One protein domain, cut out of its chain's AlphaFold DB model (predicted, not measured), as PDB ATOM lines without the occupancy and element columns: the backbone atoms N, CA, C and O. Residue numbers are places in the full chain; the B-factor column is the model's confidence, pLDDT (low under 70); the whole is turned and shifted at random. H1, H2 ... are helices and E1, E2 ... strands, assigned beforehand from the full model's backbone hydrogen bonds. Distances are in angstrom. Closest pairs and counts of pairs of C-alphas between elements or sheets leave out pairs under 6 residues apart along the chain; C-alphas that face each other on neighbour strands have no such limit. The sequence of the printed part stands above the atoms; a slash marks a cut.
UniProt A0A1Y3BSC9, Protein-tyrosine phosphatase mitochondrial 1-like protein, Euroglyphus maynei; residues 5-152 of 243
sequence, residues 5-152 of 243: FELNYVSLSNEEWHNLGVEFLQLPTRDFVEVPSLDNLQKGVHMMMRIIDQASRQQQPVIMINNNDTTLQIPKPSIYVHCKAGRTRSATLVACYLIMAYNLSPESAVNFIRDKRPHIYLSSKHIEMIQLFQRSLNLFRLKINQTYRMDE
ATOM      1  N   PHE A   5      10.854 -22.560 -61.747       60.84
ATOM      2  CA  PHE A   5      10.136 -23.699 -62.318       60.84
ATOM      3  C   PHE A   5       9.849 -24.827 -61.307       60.84
ATOM      4  O   PHE A   5       8.921 -25.603 -61.518       60.84
ATOM      5  N   GLU A   6      10.618 -24.940 -60.214       57.09
ATOM      6  CA  GLU A   6      10.396 -25.947 -59.164       57.09
ATOM      7  C   GLU A   6       9.232 -25.560 -58.230       57.09
ATOM      8  O   GLU A   6       8.718 -26.422 -57.516       57.09
ATOM      9  N   LEU A   7       8.814 -24.287 -58.215       59.56
ATOM     10  CA  LEU A   7       7.695 -23.806 -57.397       59.56
ATOM     11  C   LEU A   7       6.340 -23.984 -58.096       59.56
ATOM     12  O   LEU A   7       5.353 -24.265 -57.425       59.56
ATOM     13  N   ASN A   8       6.316 -23.930 -59.431       56.72
ATOM     14  CA  ASN A   8       5.096 -23.896 -60.250       56.72
ATOM     15  C   ASN A   8       4.183 -25.136 -60.167       56.72
ATOM     16  O   ASN A   8       3.069 -25.087 -60.676       56.72
ATOM     17  N   TYR A   9       4.629 -26.247 -59.573       55.59
ATOM     18  CA  TYR A   9       3.869 -27.508 -59.570       55.59
ATOM     19  C   TYR A   9       3.445 -28.009 -58.184       55.59
ATOM     20  O   TYR A   9       2.561 -28.856 -58.103       55.59
ATOM     21  N   VAL A  10       4.093 -27.568 -57.098       58.84
ATOM     22  CA  VAL A  10       3.944 -28.233 -55.781       58.84
ATOM     23  C   VAL A  10       4.048 -27.272 -54.590       58.84
ATOM     24  O   VAL A  10       3.973 -27.708 -53.445       58.84
ATOM     25  N   SER A  11       4.282 -25.978 -54.813       65.19
ATOM     26  CA  SER A  11       4.479 -25.003 -53.733       65.19
ATOM     27  C   SER A  11       3.467 -23.871 -53.834       65.19
ATOM     28  O   SER A  11       3.166 -23.420 -54.934       65.19
ATOM     29  N   LEU A  12       2.980 -23.402 -52.682       74.44
ATOM     30  CA  LEU A  12       2.219 -22.157 -52.599       74.44
ATOM     31  C   LEU A  12       3.074 -21.000 -53.129       74.44
ATOM     32  O   LEU A  12       4.285 -20.935 -52.885       74.44
ATOM     33  N   SER A  13       2.424 -20.096 -53.844       77.50
ATOM     34  CA  SER A  13       2.977 -18.830 -54.305       77.50
ATOM     35  C   SER A  13       3.320 -17.905 -53.133       77.50
ATOM     36  O   SER A  13       2.861 -18.076 -52.000       77.50
ATOM     37  N   ASN A  14       4.129 -16.880 -53.410       78.25
ATOM     38  CA  ASN A  14       4.503 -15.873 -52.411       78.25
ATOM     39  C   ASN A  14       3.275 -15.173 -51.812       78.25
ATOM     40  O   ASN A  14       3.265 -14.867 -50.623       78.25
ATOM     41  N   GLU A  15       2.252 -14.928 -52.631       82.06
ATOM     42  CA  GLU A  15       1.013 -14.271 -52.214       82.06
ATOM     43  C   GLU A  15       0.176 -15.180 -51.307       82.06
ATOM     44  O   GLU A  15      -0.314 -14.740 -50.273       82.06
ATOM     45  N   GLU A  16       0.094 -16.474 -51.619       85.06
ATOM     46  CA  GLU A  16      -0.592 -17.449 -50.767       85.06
ATOM     47  C   GLU A  16       0.087 -17.601 -49.400       85.06
ATOM     48  O   GLU A  16      -0.598 -17.610 -48.378       85.06
ATOM     49  N   TRP A  17       1.424 -17.649 -49.346       85.88
ATOM     50  CA  TRP A  17       2.147 -17.637 -48.069       85.88
ATOM     51  C   TRP A  17       1.901 -16.354 -47.278       85.88
ATOM     52  O   TRP A  17       1.665 -16.412 -46.069       85.88
ATOM     53  N   HIS A  18       1.897 -15.208 -47.959       86.00
ATOM     54  CA  HIS A  18       1.614 -13.922 -47.334       86.00
ATOM     55  C   HIS A  18       0.193 -13.865 -46.754       86.00
ATOM     56  O   HIS A  18       0.016 -13.415 -45.624       86.00
ATOM     57  N   ASN A  19      -0.797 -14.402 -47.471       88.06
ATOM     58  CA  ASN A  19      -2.186 -14.490 -47.012       88.06
ATOM     59  C   ASN A  19      -2.351 -15.408 -45.792       88.06
ATOM     60  O   ASN A  19      -3.244 -15.197 -44.974       88.06
ATOM     61  N   LEU A  20      -1.466 -16.394 -45.628       87.88
ATOM     62  CA  LEU A  20      -1.377 -17.225 -44.423       87.88
ATOM     63  C   LEU A  20      -0.575 -16.561 -43.287       87.88
ATOM     64  O   LEU A  20      -0.352 -17.183 -42.249       87.88
ATOM     65  N   GLY A  21      -0.120 -15.317 -43.469       85.88
ATOM     66  CA  GLY A  21       0.701 -14.592 -42.497       85.88
ATOM     67  C   GLY A  21       2.133 -15.119 -42.381       85.88
ATOM     68  O   GLY A  21       2.810 -14.841 -41.391       85.88
ATOM     69  N   VAL A  22       2.608 -15.890 -43.363       86.31
ATOM     70  CA  VAL A  22       3.951 -16.478 -43.370       86.31
ATOM     71  C   VAL A  22       4.856 -15.674 -44.294       86.31
ATOM     72  O   VAL A  22       4.618 -15.559 -45.495       86.31
ATOM     73  N   GLU A  23       5.939 -15.133 -43.740       89.62
ATOM     74  CA  GLU A  23       6.960 -14.467 -44.544       89.62
ATOM     75  C   GLU A  23       7.740 -15.494 -45.382       89.62
ATOM     76  O   GLU A  23       8.300 -16.452 -44.845       89.62
ATOM     77  N   PHE A  24       7.809 -15.280 -46.697       89.75
ATOM     78  CA  PHE A  24       8.449 -16.202 -47.632       89.75
ATOM     79  C   PHE A  24       9.678 -15.583 -48.308       89.75
ATOM     80  O   PHE A  24       9.655 -14.437 -48.753       89.75
ATOM     81  N   LEU A  25      10.750 -16.375 -48.434       89.88
ATOM     82  CA  LEU A  25      11.956 -16.006 -49.175       89.88
ATOM     83  C   LEU A  25      12.411 -17.148 -50.082       89.88
ATOM     84  O   LEU A  25      12.813 -18.224 -49.626       89.88
ATOM     85  N   GLN A  26      12.455 -16.866 -51.381       89.50
ATOM     86  CA  GLN A  26      13.078 -17.739 -52.361       89.50
ATOM     87  C   GLN A  26      14.549 -17.369 -52.557       89.50
ATOM     88  O   GLN A  26      14.911 -16.222 -52.793       89.50
ATOM     89  N   LEU A  27      15.406 -18.386 -52.502       88.56
ATOM     90  CA  LEU A  27      16.837 -18.275 -52.773       88.56
ATOM     91  C   LEU A  27      17.169 -19.161 -53.984       88.56
ATOM     92  O   LEU A  27      17.374 -20.373 -53.804       88.56
ATOM     93  N   PRO A  28      17.155 -18.616 -55.213       84.06
ATOM     94  CA  PRO A  28      17.352 -19.402 -56.423       84.06
ATOM     95  C   PRO A  28      18.793 -19.915 -56.498       84.06
ATOM     96  O   PRO A  28      19.749 -19.159 -56.354       84.06
ATOM     97  N   THR A  29      18.961 -21.220 -56.706       78.69
ATOM     98  CA  THR A  29      20.275 -21.866 -56.857       78.69
ATOM     99  C   THR A  29      20.318 -22.513 -58.235       78.69
ATOM    100  O   THR A  29      19.434 -23.306 -58.540       78.69
ATOM    101  N   ARG A  30      21.293 -22.156 -59.082       70.62
ATOM    102  CA  ARG A  30      21.428 -22.737 -60.431       70.62
ATOM    103  C   ARG A  30      21.933 -24.181 -60.331       70.62
ATOM    104  O   ARG A  30      22.897 -24.445 -59.614       70.62
ATOM    105  N   ASP A  31      21.324 -25.085 -61.093       60.47
ATOM    106  CA  ASP A  31      21.512 -26.545 -60.986       60.47
ATOM    107  C   ASP A  31      22.905 -27.077 -61.375       60.47
ATOM    108  O   ASP A  31      23.178 -28.259 -61.210       60.47
ATOM    109  N   PHE A  32      23.834 -26.228 -61.821       55.50
ATOM    110  CA  PHE A  32      25.158 -26.678 -62.274       55.50
ATOM    111  C   PHE A  32      26.226 -26.764 -61.175       55.50
ATOM    112  O   PHE A  32      27.297 -27.322 -61.415       55.50
ATOM    113  N   VAL A  33      25.974 -26.232 -59.972       57.75
ATOM    114  CA  VAL A  33      26.962 -26.273 -58.871       57.75
ATOM    115  C   VAL A  33      26.421 -26.942 -57.604       57.75
ATOM    116  O   VAL A  33      27.206 -27.188 -56.701       57.75
ATOM    117  N   GLU A  34      25.128 -27.286 -57.519       73.94
ATOM    118  CA  GLU A  34      24.430 -27.841 -56.329       73.94
ATOM    119  C   GLU A  34      24.542 -27.020 -55.022       73.94
ATOM    120  O   GLU A  34      23.750 -27.214 -54.097       73.94
ATOM    121  N   VAL A  35      25.469 -26.062 -54.959       86.94
ATOM    122  CA  VAL A  35      25.837 -25.270 -53.791       86.94
ATOM    123  C   VAL A  35      25.259 -23.854 -53.922       86.94
ATOM    124  O   VAL A  35      25.482 -23.195 -54.942       86.94
ATOM    125  N   PRO A  36      24.527 -23.350 -52.912       90.69
ATOM    126  CA  PRO A  36      24.060 -21.965 -52.892       90.69
ATOM    127  C   PRO A  36      25.227 -20.966 -52.931       90.69
ATOM    128  O   PRO A  36      26.276 -21.209 -52.336       90.69
ATOM    129  N   SER A  37      25.041 -19.821 -53.594       92.44
ATOM    130  CA  SER A  37      26.039 -18.746 -53.587       92.44
ATOM    131  C   SER A  37      26.203 -18.145 -52.189       92.44
ATOM    132  O   SER A  37      25.266 -18.148 -51.387       92.44
ATOM    133  N   LEU A  38      27.374 -17.561 -51.916       93.75
ATOM    134  CA  LEU A  38      27.632 -16.875 -50.650       93.75
ATOM    135  C   LEU A  38      26.597 -15.770 -50.365       93.75
ATOM    136  O   LEU A  38      26.106 -15.679 -49.245       93.75
ATOM    137  N   ASP A  39      26.225 -14.988 -51.380       93.94
ATOM    138  CA  ASP A  39      25.204 -13.936 -51.275       93.94
ATOM    139  C   ASP A  39      23.828 -14.502 -50.876       93.94
ATOM    140  O   ASP A  39      23.183 -13.994 -49.960       93.94
ATOM    141  N   ASN A  40      23.403 -15.617 -51.480       93.88
ATOM    142  CA  ASN A  40      22.152 -16.275 -51.098       93.88
ATOM    143  C   ASN A  40      22.199 -16.817 -49.667       93.88
ATOM    144  O   ASN A  40      21.207 -16.722 -48.943       93.88
ATOM    145  N   LEU A  41      23.340 -17.378 -49.251       96.12
ATOM    146  CA  LEU A  41      23.529 -17.841 -47.878       96.12
ATOM    147  C   LEU A  41      23.426 -16.672 -46.896       96.12
ATOM    148  O   LEU A  41      22.695 -16.767 -45.914       96.12
ATOM    149  N   GLN A  42      24.078 -15.546 -47.189       96.19
ATOM    150  CA  GLN A  42      23.998 -14.330 -46.377       96.19
ATOM    151  C   GLN A  42      22.566 -13.793 -46.292       96.19
ATOM    152  O   GLN A  42      22.071 -13.572 -45.190       96.19
ATOM    153  N   LYS A  43      21.862 -13.667 -47.423       96.19
ATOM    154  CA  LYS A  43      20.452 -13.239 -47.463       96.19
ATOM    155  C   LYS A  43      19.551 -14.143 -46.624       96.19
ATOM    156  O   LYS A  43      18.775 -13.648 -45.809       96.19
ATOM    157  N   GLY A  44      19.684 -15.459 -46.788       96.62
ATOM    158  CA  GLY A  44      18.904 -16.437 -46.036       96.62
ATOM    159  C   GLY A  44      19.161 -16.363 -44.534       96.62
ATOM    160  O   GLY A  44      18.216 -16.267 -43.757       96.62
ATOM    161  N   VAL A  45      20.428 -16.352 -44.115       97.50
ATOM    162  CA  VAL A  45      20.779 -16.271 -42.690       97.50
ATOM    163  C   VAL A  45      20.334 -14.936 -42.085       97.50
ATOM    164  O   VAL A  45      19.784 -14.928 -40.986       97.50
ATOM    165  N   HIS A  46      20.498 -13.816 -42.795       96.31
ATOM    166  CA  HIS A  46      20.032 -12.507 -42.327       96.31
ATOM    167  C   HIS A  46      18.516 -12.469 -42.119       96.31
ATOM    168  O   HIS A  46      18.062 -11.942 -41.104       96.31
ATOM    169  N   MET A  47      17.734 -13.061 -43.029       95.38
ATOM    170  CA  MET A  47      16.286 -13.191 -42.845       95.38
ATOM    171  C   MET A  47      15.963 -13.989 -41.575       95.38
ATOM    172  O   MET A  47      15.162 -13.535 -40.763       95.38
ATOM    173  N   MET A  48      16.630 -15.131 -41.357       95.81
ATOM    174  CA  MET A  48      16.398 -15.955 -40.165       95.81
ATOM    175  C   MET A  48      16.706 -15.206 -38.871       95.81
ATOM    176  O   MET A  48      15.900 -15.213 -37.941       95.81
ATOM    177  N   MET A  49      17.855 -14.531 -38.820       95.25
ATOM    178  CA  MET A  49      18.255 -13.742 -37.657       95.25
ATOM    179  C   MET A  49      17.267 -12.610 -37.387       95.25
ATOM    180  O   MET A  49      16.874 -12.418 -36.240       95.25
ATOM    181  N   ARG A  50      16.806 -11.911 -38.433       94.50
ATOM    182  CA  ARG A  50      15.801 -10.851 -38.305       94.50
ATOM    183  C   ARG A  50      14.482 -11.377 -37.742       94.50
ATOM    184  O   ARG A  50      13.948 -10.751 -36.834       94.50
ATOM    185  N   ILE A  51      13.965 -12.497 -38.252       91.69
ATOM    186  CA  ILE A  51      12.703 -13.087 -37.770       91.69
ATOM    187  C   ILE A  51      12.811 -13.442 -36.284       91.69
ATOM    188  O   ILE A  51      11.921 -13.118 -35.500       91.69
ATOM    189  N   ILE A  52      13.918 -14.072 -35.880       91.12
ATOM    190  CA  ILE A  52      14.148 -14.468 -34.484       91.12
ATOM    191  C   ILE A  52      14.256 -13.242 -33.572       91.12
ATOM    192  O   ILE A  52      13.664 -13.219 -32.493       91.12
ATOM    193  N   ASP A  53      14.977 -12.214 -34.009       90.75
ATOM    194  CA  ASP A  53      15.158 -10.956 -33.284       90.75
ATOM    195  C   ASP A  53      13.837 -10.172 -33.146       90.75
ATOM    196  O   ASP A  53      13.478  -9.722 -32.056       90.75
ATOM    197  N   GLN A  54      13.044 -10.081 -34.220       88.19
ATOM    198  CA  GLN A  54      11.708  -9.475 -34.195       88.19
ATOM    199  C   GLN A  54      10.770 -10.205 -33.234       88.19
ATOM    200  O   GLN A  54      10.156  -9.567 -32.378       88.19
ATOM    201  N   ALA A  55      10.709 -11.532 -33.324       85.56
ATOM    202  CA  ALA A  55       9.873 -12.328 -32.440       85.56
ATOM    203  C   ALA A  55      10.324 -12.233 -30.978       85.56
ATOM    204  O   ALA A  55       9.474 -12.204 -30.097       85.56
ATOM    205  N   SER A  56      11.631 -12.119 -30.711       85.12
ATOM    206  CA  SER A  56      12.166 -11.929 -29.353       85.12
ATOM    207  C   SER A  56      11.740 -10.594 -28.739       85.12
ATOM    208  O   SER A  56      11.421 -10.541 -27.555       85.12
ATOM    209  N   ARG A  57      11.667  -9.520 -29.538       84.50
ATOM    210  CA  ARG A  57      11.180  -8.204 -29.080       84.50
ATOM    211  C   ARG A  57       9.672  -8.153 -28.835       84.50
ATOM    212  O   ARG A  57       9.218  -7.329 -28.050       84.50
ATOM    213  N   GLN A  58       8.903  -8.992 -29.520       78.69
ATOM    214  CA  GLN A  58       7.438  -9.005 -29.466       78.69
ATOM    215  C   GLN A  58       6.873 -10.037 -28.478       78.69
ATOM    216  O   GLN A  58       5.662 -10.247 -28.461       78.69
ATOM    217  N   GLN A  59       7.718 -10.680 -27.660       69.31
ATOM    218  CA  GLN A  59       7.300 -11.699 -26.693       69.31
ATOM    219  C   GLN A  59       6.348 -11.112 -25.644       69.31
ATOM    220  O   GLN A  59       6.768 -10.613 -24.604       69.31
ATOM    221  N   GLN A  60       5.048 -11.212 -25.910       62.84
ATOM    222  CA  GLN A  60       4.028 -11.147 -24.878       62.84
ATOM    223  C   GLN A  60       3.750 -12.572 -24.391       62.84
ATOM    224  O   GLN A  60       3.596 -13.481 -25.214       62.84
ATOM    225  N   PRO A  61       3.717 -12.803 -23.070       70.19
ATOM    226  CA  PRO A  61       3.372 -14.108 -22.537       70.19
ATOM    227  C   PRO A  61       1.928 -14.457 -22.909       70.19
ATOM    228  O   PRO A  61       1.012 -13.687 -22.620       70.19
ATOM    229  N   VAL A  62       1.716 -15.617 -23.530       71.88
ATOM    230  CA  VAL A  62       0.375 -16.121 -23.835       71.88
ATOM    231  C   VAL A  62      -0.026 -17.108 -22.746       71.88
ATOM    232  O   VAL A  62       0.734 -18.011 -22.383       71.88
ATOM    233  N   ILE A  63      -1.227 -16.920 -22.204       78.25
ATOM    234  CA  ILE A  63      -1.812 -17.824 -21.218       78.25
ATOM    235  C   ILE A  63      -2.443 -18.995 -21.972       78.25
ATOM    236  O   ILE A  63      -3.420 -18.815 -22.695       78.25
ATOM    237  N   MET A  64      -1.888 -20.191 -21.790       73.62
ATOM    238  CA  MET A  64      -2.438 -21.430 -22.334       73.62
ATOM    239  C   MET A  64      -3.163 -22.175 -21.213       73.62
ATOM    240  O   MET A  64      -2.548 -22.519 -20.202       73.62
ATOM    241  N   ILE A  65      -4.464 -22.413 -21.388       74.94
ATOM    242  CA  ILE A  65      -5.297 -23.152 -20.432       74.94
ATOM    243  C   ILE A  65      -5.486 -24.570 -20.973       74.94
ATOM    244  O   ILE A  65      -6.229 -24.761 -21.932       74.94
ATOM    245  N   ASN A  66      -4.834 -25.556 -20.357       76.31
ATOM    246  CA  ASN A  66      -4.987 -26.966 -20.718       76.31
ATOM    247  C   ASN A  66      -5.413 -27.767 -19.485       76.31
ATOM    248  O   ASN A  66      -4.654 -27.832 -18.527       76.31
ATOM    249  N   ASN A  67      -6.591 -28.402 -19.520       63.78
ATOM    250  CA  ASN A  67      -7.062 -29.368 -18.511       63.78
ATOM    251  C   ASN A  67      -6.738 -28.968 -17.054       63.78
ATOM    252  O   ASN A  67      -6.180 -29.760 -16.300       63.78
ATOM    253  N   ASN A  68      -7.118 -27.740 -16.681       74.81
ATOM    254  CA  ASN A  68      -6.965 -27.119 -15.353       74.81
ATOM    255  C   ASN A  68      -5.565 -26.580 -15.003       74.81
ATOM    256  O   ASN A  68      -5.430 -25.932 -13.967       74.81
ATOM    257  N   ASP A  69      -4.568 -26.748 -15.874       74.50
ATOM    258  CA  ASP A  69      -3.253 -26.125 -15.734       74.50
ATOM    259  C   ASP A  69      -3.139 -24.879 -16.621       74.50
ATOM    260  O   ASP A  69      -3.238 -24.924 -17.854       74.50
ATOM    261  N   THR A  70      -2.902 -23.740 -15.971       78.31
ATOM    262  CA  THR A  70      -2.593 -22.471 -16.631       78.31
ATOM    263  C   THR A  70      -1.084 -22.381 -16.816       78.31
ATOM    264  O   THR A  70      -0.348 -22.170 -15.853       78.31
ATOM    265  N   THR A  71      -0.605 -22.523 -18.051       77.19
ATOM    266  CA  THR A  71       0.823 -22.385 -18.369       77.19
ATOM    267  C   THR A  71       1.081 -21.098 -19.134       77.19
ATOM    268  O   THR A  71       0.397 -20.772 -20.104       77.19
ATOM    269  N   LEU A  72       2.086 -20.346 -18.688       77.62
ATOM    270  CA  LEU A  72       2.562 -19.166 -19.392       77.62
ATOM    271  C   LEU A  72       3.542 -19.629 -20.476       77.62
ATOM    272  O   LEU A  72       4.678 -19.994 -20.172       77.62
ATOM    273  N   GLN A  73       3.103 -19.662 -21.733       71.12
ATOM    274  CA  GLN A  73       3.977 -19.995 -22.854       71.12
ATOM    275  C   GLN A  73       4.314 -18.739 -23.640       71.12
ATOM    276  O   GLN A  73       3.451 -17.966 -24.047       71.12
ATOM    277  N   ILE A  74       5.608 -18.552 -23.873       71.31
ATOM    278  CA  ILE A  74       6.090 -17.544 -24.802       71.31
ATOM    279  C   ILE A  74       6.168 -18.226 -26.173       71.31
ATOM    280  O   ILE A  74       6.996 -19.132 -26.336       71.31
ATOM    281  N   PRO A  75       5.311 -17.856 -27.142       69.88
ATOM    282  CA  PRO A  75       5.364 -18.441 -28.473       69.88
ATOM    283  C   PRO A  75       6.737 -18.166 -29.091       69.88
ATOM    284  O   PRO A  75       7.187 -17.023 -29.181       69.88
ATOM    285  N   LYS A  76       7.438 -19.235 -29.480       79.81
ATOM    286  CA  LYS A  76       8.753 -19.137 -30.119       79.81
ATOM    287  C   LYS A  76       8.581 -19.046 -31.635       79.81
ATOM    288  O   LYS A  76       7.793 -19.814 -32.193       79.81
ATOM    289  N   PRO A  77       9.338 -18.170 -32.319       85.69
ATOM    290  CA  PRO A  77       9.331 -18.139 -33.774       85.69
ATOM    291  C   PRO A  77       9.799 -19.485 -34.331       85.69
ATOM    292  O   PRO A  77      10.731 -20.097 -33.809       85.69
ATOM    293  N   SER A  78       9.166 -19.925 -35.414       90.06
ATOM    294  CA  SER A  78       9.552 -21.127 -36.150       90.06
ATOM    295  C   SER A  78       9.838 -20.762 -37.598       90.06
ATOM    296  O   SER A  78       9.099 -19.995 -38.206       90.06
ATOM    297  N   ILE A  79      10.923 -21.307 -38.147       94.25
ATOM    298  CA  ILE A  79      11.353 -21.042 -39.521       94.25
ATOM    299  C   ILE A  79      11.443 -22.372 -40.254       94.25
ATOM    300  O   ILE A  79      12.185 -23.270 -39.850       94.25
ATOM    301  N   TYR A  80      10.708 -22.484 -41.357       93.62
ATOM    302  CA  TYR A  80      10.750 -23.654 -42.220       93.62
ATOM    303  C   TYR A  80      11.765 -23.453 -43.349       93.62
ATOM    304  O   TYR A  80      11.648 -22.535 -44.158       93.62
ATOM    305  N   VAL A  81      12.776 -24.325 -43.417       94.06
ATOM    306  CA  VAL A  81      13.851 -24.242 -44.415       94.06
ATOM    307  C   VAL A  81      13.865 -25.504 -45.261       94.06
ATOM    308  O   VAL A  81      14.164 -26.592 -44.767       94.06
ATOM    309  N   HIS A  82      13.620 -25.361 -46.563       90.38
ATOM    310  CA  HIS A  82      13.636 -26.495 -47.483       90.38
ATOM    311  C   HIS A  82      14.303 -26.188 -48.835       90.38
ATOM    312  O   HIS A  82      14.530 -25.043 -49.248       90.38
ATOM    313  N   CYS A  83      14.666 -27.269 -49.519       87.50
ATOM    314  CA  CYS A  83      14.980 -27.288 -50.945       87.50
ATOM    315  C   CYS A  83      14.032 -28.293 -51.618       87.50
ATOM    316  O   CYS A  83      12.841 -28.276 -51.315       87.50
ATOM    317  N   LYS A  84      14.539 -29.205 -52.451       83.00
ATOM    318  CA  LYS A  84      13.764 -30.337 -52.976       83.00
ATOM    319  C   LYS A  84      13.667 -31.490 -51.965       83.00
ATOM    320  O   LYS A  84      12.626 -31.713 -51.372       83.00
ATOM    321  N   ALA A  85      14.781 -32.178 -51.698       83.25
ATOM    322  CA  ALA A  85      14.828 -33.322 -50.769       83.25
ATOM    323  C   ALA A  85      15.232 -32.948 -49.324       83.25
ATOM    324  O   ALA A  85      15.244 -33.785 -48.420       83.25
ATOM    325  N   GLY A  86      15.643 -31.698 -49.100       85.75
ATOM    326  CA  GLY A  86      16.102 -31.229 -47.792       85.75
ATOM    327  C   GLY A  86      17.419 -31.857 -47.310       85.75
ATOM    328  O   GLY A  86      17.591 -32.031 -46.108       85.75
ATOM    329  N   ARG A  87      18.316 -32.266 -48.222       90.56
ATOM    330  CA  ARG A  87      19.553 -33.012 -47.891       90.56
ATOM    331  C   ARG A  87      20.852 -32.216 -48.059       90.56
ATOM    332  O   ARG A  87      21.790 -32.463 -47.313       90.56
ATOM    333  N   THR A  88      20.895 -31.296 -49.028       92.69
ATOM    334  CA  THR A  88      22.112 -30.582 -49.468       92.69
ATOM    335  C   THR A  88      21.971 -29.063 -49.282       92.69
ATOM    336  O   THR A  88      22.429 -28.509 -48.283       92.69
ATOM    337  N   ARG A  89      21.256 -28.385 -50.197       92.88
ATOM    338  CA  ARG A  89      21.066 -26.921 -50.238       92.88
ATOM    339  C   ARG A  89      20.562 -26.359 -48.902       92.88
ATOM    340  O   ARG A  89      21.219 -25.510 -48.311       92.88
ATOM    341  N   SER A  90      19.435 -26.868 -48.387       94.06
ATOM    342  CA  SER A  90      18.867 -26.428 -47.098       94.06
ATOM    343  C   SER A  90      19.787 -26.701 -45.915       94.06
ATOM    344  O   SER A  90      19.943 -25.827 -45.071       94.06
ATOM    345  N   ALA A  91      20.447 -27.861 -45.881       95.94
ATOM    346  CA  ALA A  91      21.399 -28.198 -44.825       95.94
ATOM    347  C   ALA A  91      22.604 -27.239 -44.817       95.94
ATOM    348  O   ALA A  91      23.040 -26.815 -43.751       95.94
ATOM    349  N   THR A  92      23.082 -26.822 -45.994       96.81
ATOM    350  CA  THR A  92      24.172 -25.837 -46.129       96.81
ATOM    351  C   THR A  92      23.779 -24.481 -45.534       96.81
ATOM    352  O   THR A  92      24.548 -23.889 -44.779       96.81
ATOM    353  N   LEU A  93      22.559 -24.006 -45.811       97.75
ATOM    354  CA  LEU A  93      22.057 -22.751 -45.240       97.75
ATOM    355  C   LEU A  93      21.875 -22.835 -43.721       97.75
ATOM    356  O   LEU A  93      22.275 -21.916 -43.011       97.75
ATOM    357  N   VAL A  94      21.322 -23.943 -43.217       97.94
ATOM    358  CA  VAL A  94      21.174 -24.167 -41.771       97.94
ATOM    359  C   VAL A  94      22.542 -24.207 -41.085       97.94
ATOM    360  O   VAL A  94      22.692 -23.631 -40.012       97.94
ATOM    361  N   ALA A  95      23.566 -24.797 -41.712       98.38
ATOM    362  CA  ALA A  95      24.926 -24.782 -41.172       98.38
ATOM    363  C   ALA A  95      25.466 -23.348 -41.045       98.38
ATOM    364  O   ALA A  95      25.987 -22.978 -39.995       98.38
ATOM    365  N   CYS A  96      25.278 -22.516 -42.075       98.44
ATOM    366  CA  CYS A  96      25.674 -21.105 -42.044       98.44
ATOM    367  C   CYS A  96      24.934 -20.321 -40.950       98.44
ATOM    368  O   CYS A  96      25.543 -19.516 -40.245       98.44
ATOM    369  N   TYR A  97      23.639 -20.596 -40.758       98.44
ATOM    370  CA  TYR A  97      22.861 -20.020 -39.663       98.44
ATOM    371  C   TYR A  97      23.435 -20.406 -38.295       98.44
ATOM    372  O   TYR A  97      23.648 -19.530 -37.460       98.44
ATOM    373  N   LEU A  98      23.757 -21.683 -38.074       98.38
ATOM    374  CA  LEU A  98      24.326 -22.147 -36.806       98.38
ATOM    375  C   LEU A  98      25.683 -21.496 -36.499       98.38
ATOM    376  O   LEU A  98      25.951 -21.130 -35.356       98.38
ATOM    377  N   ILE A  99      26.517 -21.297 -37.521       98.38
ATOM    378  CA  ILE A  99      27.789 -20.571 -37.395       98.38
ATOM    379  C   ILE A  99      27.541 -19.115 -36.986       98.38
ATOM    380  O   ILE A  99      28.209 -18.609 -36.088       98.38
ATOM    381  N   MET A 100      26.581 -18.432 -37.614       96.88
ATOM    382  CA  MET A 100      26.297 -17.028 -37.303       96.88
ATOM    383  C   MET A 100      25.660 -16.847 -35.921       96.88
ATOM    384  O   MET A 100      26.083 -15.962 -35.178       96.88
ATOM    385  N   ALA A 101      24.674 -17.677 -35.578       95.56
ATOM    386  CA  ALA A 101      23.873 -17.546 -34.363       95.56
ATOM    387  C   ALA A 101      24.577 -18.086 -33.109       95.56
ATOM    388  O   ALA A 101      24.454 -17.494 -32.041       95.56
ATOM    389  N   TYR A 102      25.329 -19.184 -33.234       96.50
ATOM    390  CA  TYR A 102      25.929 -19.895 -32.094       96.50
ATOM    391  C   TYR A 102      27.458 -19.931 -32.135       96.50
ATOM    392  O   TYR A 102      28.081 -20.566 -31.289       96.50
ATOM    393  N   ASN A 103      28.077 -19.263 -33.114       96.19
ATOM    394  CA  ASN A 103      29.531 -19.207 -33.272       96.19
ATOM    395  C   ASN A 103      30.194 -20.598 -33.369       96.19
ATOM    396  O   ASN A 103      31.322 -20.791 -32.918       96.19
ATOM    397  N   LEU A 104      29.488 -21.573 -33.950       97.81
ATOM    398  CA  LEU A 104      30.021 -22.917 -34.171       97.81
ATOM    399  C   LEU A 104      31.100 -22.923 -35.263       97.81
ATOM    400  O   LEU A 104      31.099 -22.082 -36.166       97.81
ATOM    401  N   SER A 105      31.999 -23.912 -35.213       98.12
ATOM    402  CA  SER A 105      32.870 -24.222 -36.352       98.12
ATOM    403  C   SER A 105      32.062 -24.859 -37.496       98.12
ATOM    404  O   SER A 105      30.997 -25.436 -37.241       98.12
ATOM    405  N   PRO A 106      32.553 -24.815 -38.748       98.19
ATOM    406  CA  PRO A 106      31.930 -25.502 -39.872       98.19
ATOM    407  C   PRO A 106      31.709 -26.991 -39.603       98.19
ATOM    408  O   PRO A 106      30.622 -27.496 -39.878       98.19
ATOM    409  N   GLU A 107      32.688 -27.688 -39.010       97.88
ATOM    410  CA  GLU A 107      32.532 -29.111 -38.686       97.88
ATOM    411  C   GLU A 107      31.456 -29.321 -37.621       97.88
ATOM    412  O   GLU A 107      30.590 -30.178 -37.779       97.88
ATOM    413  N   SER A 108      31.474 -28.506 -36.563       98.38
ATOM    414  CA  SER A 108      30.524 -28.609 -35.451       98.38
ATOM    415  C   SER A 108      29.090 -28.357 -35.914       98.38
ATOM    416  O   SER A 108      28.183 -29.102 -35.551       98.38
ATOM    417  N   ALA A 109      28.881 -27.350 -36.766       98.31
ATOM    418  CA  ALA A 109      27.576 -27.046 -37.343       98.31
ATOM    419  C   ALA A 109      27.063 -28.191 -38.228       98.31
ATOM    420  O   ALA A 109      25.901 -28.584 -38.129       98.31
ATOM    421  N   VAL A 110      27.926 -28.765 -39.072       98.00
ATOM    422  CA  VAL A 110      27.557 -29.895 -39.936       98.00
ATOM    423  C   VAL A 110      27.257 -31.152 -39.120       98.00
ATOM    424  O   VAL A 110      26.274 -31.836 -39.405       98.00
ATOM    425  N   ASN A 111      28.063 -31.446 -38.100       98.06
ATOM    426  CA  ASN A 111      27.848 -32.586 -37.210       98.06
ATOM    427  C   ASN A 111      26.532 -32.442 -36.445       98.06
ATOM    428  O   ASN A 111      25.725 -33.364 -36.470       98.06
ATOM    429  N   PHE A 112      26.247 -31.255 -35.908       98.38
ATOM    430  CA  PHE A 112      24.975 -30.976 -35.246       98.38
ATOM    431  C   PHE A 112      23.766 -31.264 -36.152       98.38
ATOM    432  O   PHE A 112      22.782 -31.867 -35.722       98.38
ATOM    433  N   ILE A 113      23.827 -30.866 -37.428       97.62
ATOM    434  CA  ILE A 113      22.745 -31.156 -38.379       97.62
ATOM    435  C   ILE A 113      22.683 -32.655 -38.680       97.62
ATOM    436  O   ILE A 113      21.584 -33.199 -38.757       97.62
ATOM    437  N   ARG A 114      23.829 -33.330 -38.834       97.25
ATOM    438  CA  ARG A 114      23.887 -34.776 -39.094       97.25
ATOM    439  C   ARG A 114      23.262 -35.580 -37.958       97.25
ATOM    440  O   ARG A 114      22.498 -36.498 -38.237       97.25
ATOM    441  N   ASP A 115      23.496 -35.181 -36.714       97.75
ATOM    442  CA  ASP A 115      22.921 -35.832 -35.533       97.75
ATOM    443  C   ASP A 115      21.390 -35.733 -35.514       97.75
ATOM    444  O   ASP A 115      20.697 -36.657 -35.094       97.75
ATOM    445  N   LYS A 116      20.835 -34.614 -35.999       96.31
ATOM    446  CA  LYS A 116      19.380 -34.404 -36.093       96.31
ATOM    447  C   LYS A 116      18.767 -34.947 -37.381       96.31
ATOM    448  O   LYS A 116      17.572 -35.234 -37.418       96.31
ATOM    449  N   ARG A 117      19.556 -35.058 -38.447       95.00
ATOM    450  CA  ARG A 117      19.117 -35.467 -39.783       95.00
ATOM    451  C   ARG A 117      20.210 -36.322 -40.446       95.00
ATOM    452  O   ARG A 117      20.955 -35.810 -41.284       95.00
ATOM    453  N   PRO A 118      20.296 -37.628 -40.124       95.12
ATOM    454  CA  PRO A 118      21.400 -38.492 -40.565       95.12
ATOM    455  C   PRO A 118      21.556 -38.611 -42.086       95.12
ATOM    456  O   PRO A 118      22.641 -38.883 -42.588       95.12
ATOM    457  N   HIS A 119      20.481 -38.374 -42.842       93.69
ATOM    458  CA  HIS A 119      20.445 -38.477 -44.304       93.69
ATOM    459  C   HIS A 119      20.926 -37.229 -45.057       93.69
ATOM    460  O   HIS A 119      20.790 -37.188 -46.290       93.69
ATOM    461  N   ILE A 120      21.454 -36.204 -44.375       94.88
ATOM    462  CA  ILE A 120      22.105 -35.085 -45.069       94.88
ATOM    463  C   ILE A 120      23.313 -35.567 -45.874       94.88
ATOM    464  O   ILE A 120      24.008 -36.510 -45.499       94.88
ATOM    465  N   TYR A 121      23.579 -34.892 -46.984       93.00
ATOM    466  CA  TYR A 121      24.751 -35.143 -47.810       93.00
ATOM    467  C   TYR A 121      25.352 -33.798 -48.196       93.00
ATOM    468  O   TYR A 121      24.679 -32.978 -48.810       93.00
ATOM    469  N   LEU A 122      26.601 -33.559 -47.806       93.69
ATOM    470  CA  LEU A 122      27.337 -32.337 -48.121       93.69
ATOM    471  C   LEU A 122      28.658 -32.746 -48.768       93.69
ATOM    472  O   LEU A 122      29.518 -33.324 -48.107       93.69
ATOM    473  N   SER A 123      28.797 -32.481 -50.067       93.12
ATOM    474  CA  SER A 123      30.058 -32.696 -50.789       93.12
ATOM    475  C   SER A 123      31.115 -31.661 -50.385       93.12
ATOM    476  O   SER A 123      30.784 -30.641 -49.778       93.12
ATOM    477  N   SER A 124      32.377 -31.866 -50.780       93.62
ATOM    478  CA  SER A 124      33.484 -30.945 -50.468       93.62
ATOM    479  C   SER A 124      33.185 -29.496 -50.863       93.62
ATOM    480  O   SER A 124      33.420 -28.593 -50.070       93.62
ATOM    481  N   LYS A 125      32.528 -29.275 -52.012       93.31
ATOM    482  CA  LYS A 125      32.107 -27.935 -52.462       93.31
ATOM    483  C   LYS A 125      31.150 -27.247 -51.480       93.31
ATOM    484  O   LYS A 125      31.221 -26.036 -51.289       93.31
ATOM    485  N   HIS A 126      30.246 -28.003 -50.852       94.19
ATOM    486  CA  HIS A 126      29.336 -27.454 -49.845       94.19
ATOM    487  C   HIS A 126      30.107 -27.068 -48.579       94.19
ATOM    488  O   HIS A 126      29.877 -25.996 -48.025       94.19
ATOM    489  N   ILE A 127      31.047 -27.914 -48.148       96.12
ATOM    490  CA  ILE A 127      31.894 -27.652 -46.978       96.12
ATOM    491  C   ILE A 127      32.779 -26.421 -47.209       96.12
ATOM    492  O   ILE A 127      32.821 -25.536 -46.356       96.12
ATOM    493  N   GLU A 128      33.409 -26.311 -48.378       95.94
ATOM    494  CA  GLU A 128      34.194 -25.141 -48.782       95.94
ATOM    495  C   GLU A 128      33.357 -23.859 -48.747       95.94
ATOM    496  O   GLU A 128      33.823 -22.825 -48.268       95.94
ATOM    497  N   MET A 129      32.098 -23.918 -49.191       96.00
ATOM    498  CA  MET A 129      31.197 -22.765 -49.142       96.00
ATOM    499  C   MET A 129      30.821 -22.367 -47.712       96.00
ATOM    500  O   MET A 129      30.767 -21.178 -47.399       96.00
ATOM    501  N   ILE A 130      30.613 -23.338 -46.819       97.94
ATOM    502  CA  ILE A 130      30.355 -23.084 -45.393       97.94
ATOM    503  C   ILE A 130      31.588 -22.441 -44.734       97.94
ATOM    504  O   ILE A 130      31.466 -21.469 -43.985       97.94
ATOM    505  N   GLN A 131      32.789 -22.929 -45.044       98.12
ATOM    506  CA  GLN A 131      34.043 -22.330 -44.574       98.12
ATOM    507  C   GLN A 131      34.242 -20.916 -45.136       98.12
ATOM    508  O   GLN A 131      34.654 -20.008 -44.411       98.12
ATOM    509  N   LEU A 132      33.916 -20.701 -46.415       97.50
ATOM    510  CA  LEU A 132      33.951 -19.383 -47.044       97.50
ATOM    511  C   LEU A 132      32.977 -18.414 -46.362       97.50
ATOM    512  O   LEU A 132      33.341 -17.263 -46.115       97.50
ATOM    513  N   PHE A 133      31.780 -18.881 -46.006       98.12
ATOM    514  CA  PHE A 133      30.812 -18.110 -45.230       98.12
ATOM    515  C   PHE A 133      31.360 -17.721 -43.853       98.12
ATOM    516  O   PHE A 133      31.302 -16.552 -43.478       98.12
ATOM    517  N   GLN A 134      31.964 -18.654 -43.113       98.06
ATOM    518  CA  GLN A 134      32.580 -18.329 -41.823       98.06
ATOM    519  C   GLN A 134      33.713 -17.302 -41.977       98.06
ATOM    520  O   GLN A 134      33.812 -16.354 -41.196       98.06
ATOM    521  N   ARG A 135      34.561 -17.452 -43.002       97.69
ATOM    522  CA  ARG A 135      35.643 -16.502 -43.283       97.69
ATOM    523  C   ARG A 135      35.095 -15.111 -43.598       97.69
ATOM    524  O   ARG A 135      35.614 -14.135 -43.060       97.69
ATOM    525  N   SER A 136      34.053 -15.010 -44.425       96.94
ATOM    526  CA  SER A 136      33.437 -13.720 -44.756       96.94
ATOM    527  C   SER A 136      32.802 -13.061 -43.527       96.94
ATOM    528  O   SER A 136      32.993 -11.862 -43.322       96.94
ATOM    529  N   LEU A 137      32.159 -13.842 -42.652       94.75
ATOM    530  CA  LEU A 137      31.628 -13.374 -41.369       94.75
ATOM    531  C   LEU A 137      32.736 -12.831 -40.453       94.75
ATOM    532  O   LEU A 137      32.591 -11.757 -39.870       94.75
ATOM    533  N   ASN A 138      33.858 -13.541 -40.344       94.88
ATOM    534  CA  ASN A 138      34.990 -13.106 -39.526       94.88
ATOM    535  C   ASN A 138      35.628 -11.825 -40.072       94.88
ATOM    536  O   ASN A 138      35.894 -10.903 -39.306       94.88
ATOM    537  N   LEU A 139      35.819 -11.730 -41.391       94.44
ATOM    538  CA  LEU A 139      36.312 -10.509 -42.034       94.44
ATOM    539  C   LEU A 139      35.376  -9.322 -41.786       94.44
ATOM    540  O   LEU A 139      35.842  -8.228 -41.473       94.44
ATOM    541  N   PHE A 140      34.063  -9.541 -41.869       91.94
ATOM    542  CA  PHE A 140      33.068  -8.517 -41.563       91.94
ATOM    543  C   PHE A 140      33.158  -8.045 -40.103       91.94
ATOM    544  O   PHE A 140      33.230  -6.842 -39.853       91.94
ATOM    545  N   ARG A 141      33.252  -8.976 -39.142       90.25
ATOM    546  CA  ARG A 141      33.443  -8.663 -37.712       90.25
ATOM    547  C   ARG A 141      34.730  -7.869 -37.459       90.25
ATOM    548  O   ARG A 141      34.707  -6.886 -36.723       90.25
ATOM    549  N   LEU A 142      35.841  -8.249 -38.096       91.81
ATOM    550  CA  LEU A 142      37.114  -7.527 -37.986       91.81
ATOM    551  C   LEU A 142      37.016  -6.103 -38.538       91.81
ATOM    552  O   LEU A 142      37.517  -5.174 -37.907       91.81
ATOM    553  N   LYS A 143      36.349  -5.925 -39.684       90.50
ATOM    554  CA  LYS A 143      36.158  -4.609 -40.300       90.50
ATOM    555  C   LYS A 143      35.349  -3.678 -39.395       90.50
ATOM    556  O   LYS A 143      35.765  -2.544 -39.199       90.50
ATOM    557  N   ILE A 144      34.262  -4.167 -38.790       87.25
ATOM    558  CA  ILE A 144      33.468  -3.387 -37.825       87.25
ATOM    559  C   ILE A 144      34.323  -2.956 -36.633       87.25
ATOM    560  O   ILE A 144      34.326  -1.782 -36.275       87.25
ATOM    561  N   ASN A 145      35.084  -3.882 -36.046       84.75
ATOM    562  CA  ASN A 145      35.925  -3.576 -34.888       84.75
ATOM    563  C   ASN A 145      37.015  -2.544 -35.220       84.75
ATOM    564  O   ASN A 145      37.334  -1.697 -34.389       84.75
ATOM    565  N   GLN A 146      37.579  -2.595 -36.430       84.38
ATOM    566  CA  GLN A 146      38.518  -1.577 -36.903       84.38
ATOM    567  C   GLN A 146      37.833  -0.225 -37.094       84.38
ATOM    568  O   GLN A 146      38.350   0.765 -36.593       84.38
ATOM    569  N   THR A 147      36.673  -0.174 -37.757       82.88
ATOM    570  CA  THR A 147      35.907   1.070 -37.936       82.88
ATOM    571  C   THR A 147      35.575   1.713 -36.591       82.88
ATOM    572  O   THR A 147      35.892   2.880 -36.392       82.88
ATOM    573  N   TYR A 148      35.068   0.937 -35.630       79.81
ATOM    574  CA  TYR A 148      34.760   1.436 -34.289       79.81
ATOM    575  C   TYR A 148      35.995   2.008 -33.578       79.81
ATOM    576  O   TYR A 148      35.941   3.100 -33.020       79.81
ATOM    577  N   ARG A 149      37.140   1.314 -33.654       82.94
ATOM    578  CA  ARG A 149      38.399   1.797 -33.065       82.94
ATOM    579  C   ARG A 149      38.884   3.099 -33.718       82.94
ATOM    580  O   ARG A 149      39.435   3.953 -33.027       82.94
ATOM    581  N   MET A 150      38.689   3.261 -35.029       78.19
ATOM    582  CA  MET A 150      39.024   4.507 -35.726       78.19
ATOM    583  C   MET A 150      38.115   5.653 -35.262       78.19
ATOM    584  O   MET A 150      38.629   6.709 -34.899       78.19
ATOM    585  N   ASP A 151      36.803   5.432 -35.175       80.75
ATOM    586  CA  ASP A 151      35.842   6.439 -34.702       80.75
ATOM    587  C   ASP A 151      36.115   6.859 -33.243       80.75
ATOM    588  O   ASP A 151      36.083   8.048 -32.907       80.75
ATOM    589  N   GLU A 152      36.473   5.910 -32.375       83.62
ATOM    590  CA  GLU A 152      36.876   6.173 -30.987       83.62
ATOM    591  C   GLU A 152      38.177   6.998 -30.908       83.62
ATOM    592  O   GLU A 152      38.279   7.954 -30.139       83.62
TER     593      GLU A 152
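What this domain is: This is residues 5 to 152 of the 243 residues of the protein "Protein-tyrosine phosphatase mitochondrial 1-like protein" of Euroglyphus maynei (UniProt A0A1Y3BSC9). Four helices make a small crossed cluster, with H3 in the middle, H2 on one side of it, H4 on the other, and the first part of the long helix H5 along a third side. Two arms reach out of this cluster: residues 139 to 152 of H5 stick out at one end, and a two-stranded hairpin, E1 and E2, sticks out far from them with its tip, residues 65 to 70. The short helix H1 lies away from the other helices. The printed part has 148 residues with five named helices and two named strands, in the order H1 H2 E1 E2 H3 H4 H5, and its class is mostly helix; the sheet, order E1 - E2, is antiparallel. The whole is loose, with a radius of gyration of the C-alphas of 18.4 A and spans of 53 by 52 by 33 A.

Where its parts are: Find C-alpha 62 at (0.375, -16.121, -23.835), where E1, residues 62 to 66, begins; E2, residues 69 to 73, follows it. Before them runs H2, residues 38 to 57, 28.5 A long. After them come H3, residues 89 to 102, 20.1 A, and H4, residues 106 to 116, 15.8 A. H5 runs from C-alpha 124 at (33.484, -30.945, -50.468) to C-alpha 152 at (36.876, 6.173, -30.987), 42.1 A. H1 is residues 14 to 19, 8.7 A.

How they stand to each other: Look first at the hairpin of E1 and E2, antiparallel at 150 degrees, where N 64 and O 71 are within hydrogen-bond range at 2.9 A, and N 62 and O 73 at 3.0 A. E1 is apart from H3. H2 touches H3 with residues 41 to 49 alone, the closest C-alphas being those of Val 45 and Tyr 97, 5.2 A, at a steep tilt of 53 degrees. H3 touches H4 at a steep tilt of 66 degrees, opposite ways, with the C-alphas of Ala 95 and Ala 109 closest at 5.2 A. H5 touches H3 with residues 126 to 137 alone, the C-alphas of Cys 96 and Ile 130 closest at 6.1 A, at a shallow tilt of 32 degrees, only just short of steep. H1 touches no helix. In H1 to H5 every O i to N i+4 pair is within hydrogen-bond range.

The domain as a whole: The two C-alphas farthest apart, those of Asn 67 and Met 150, are 59.7 A from each other. The printed part has no cut. The links H1 to H2 and E2 to H3 are long. Look for pLDDT under 70 at residues 5 to 11, 31 to 33, 59 to 60, 67 and 75.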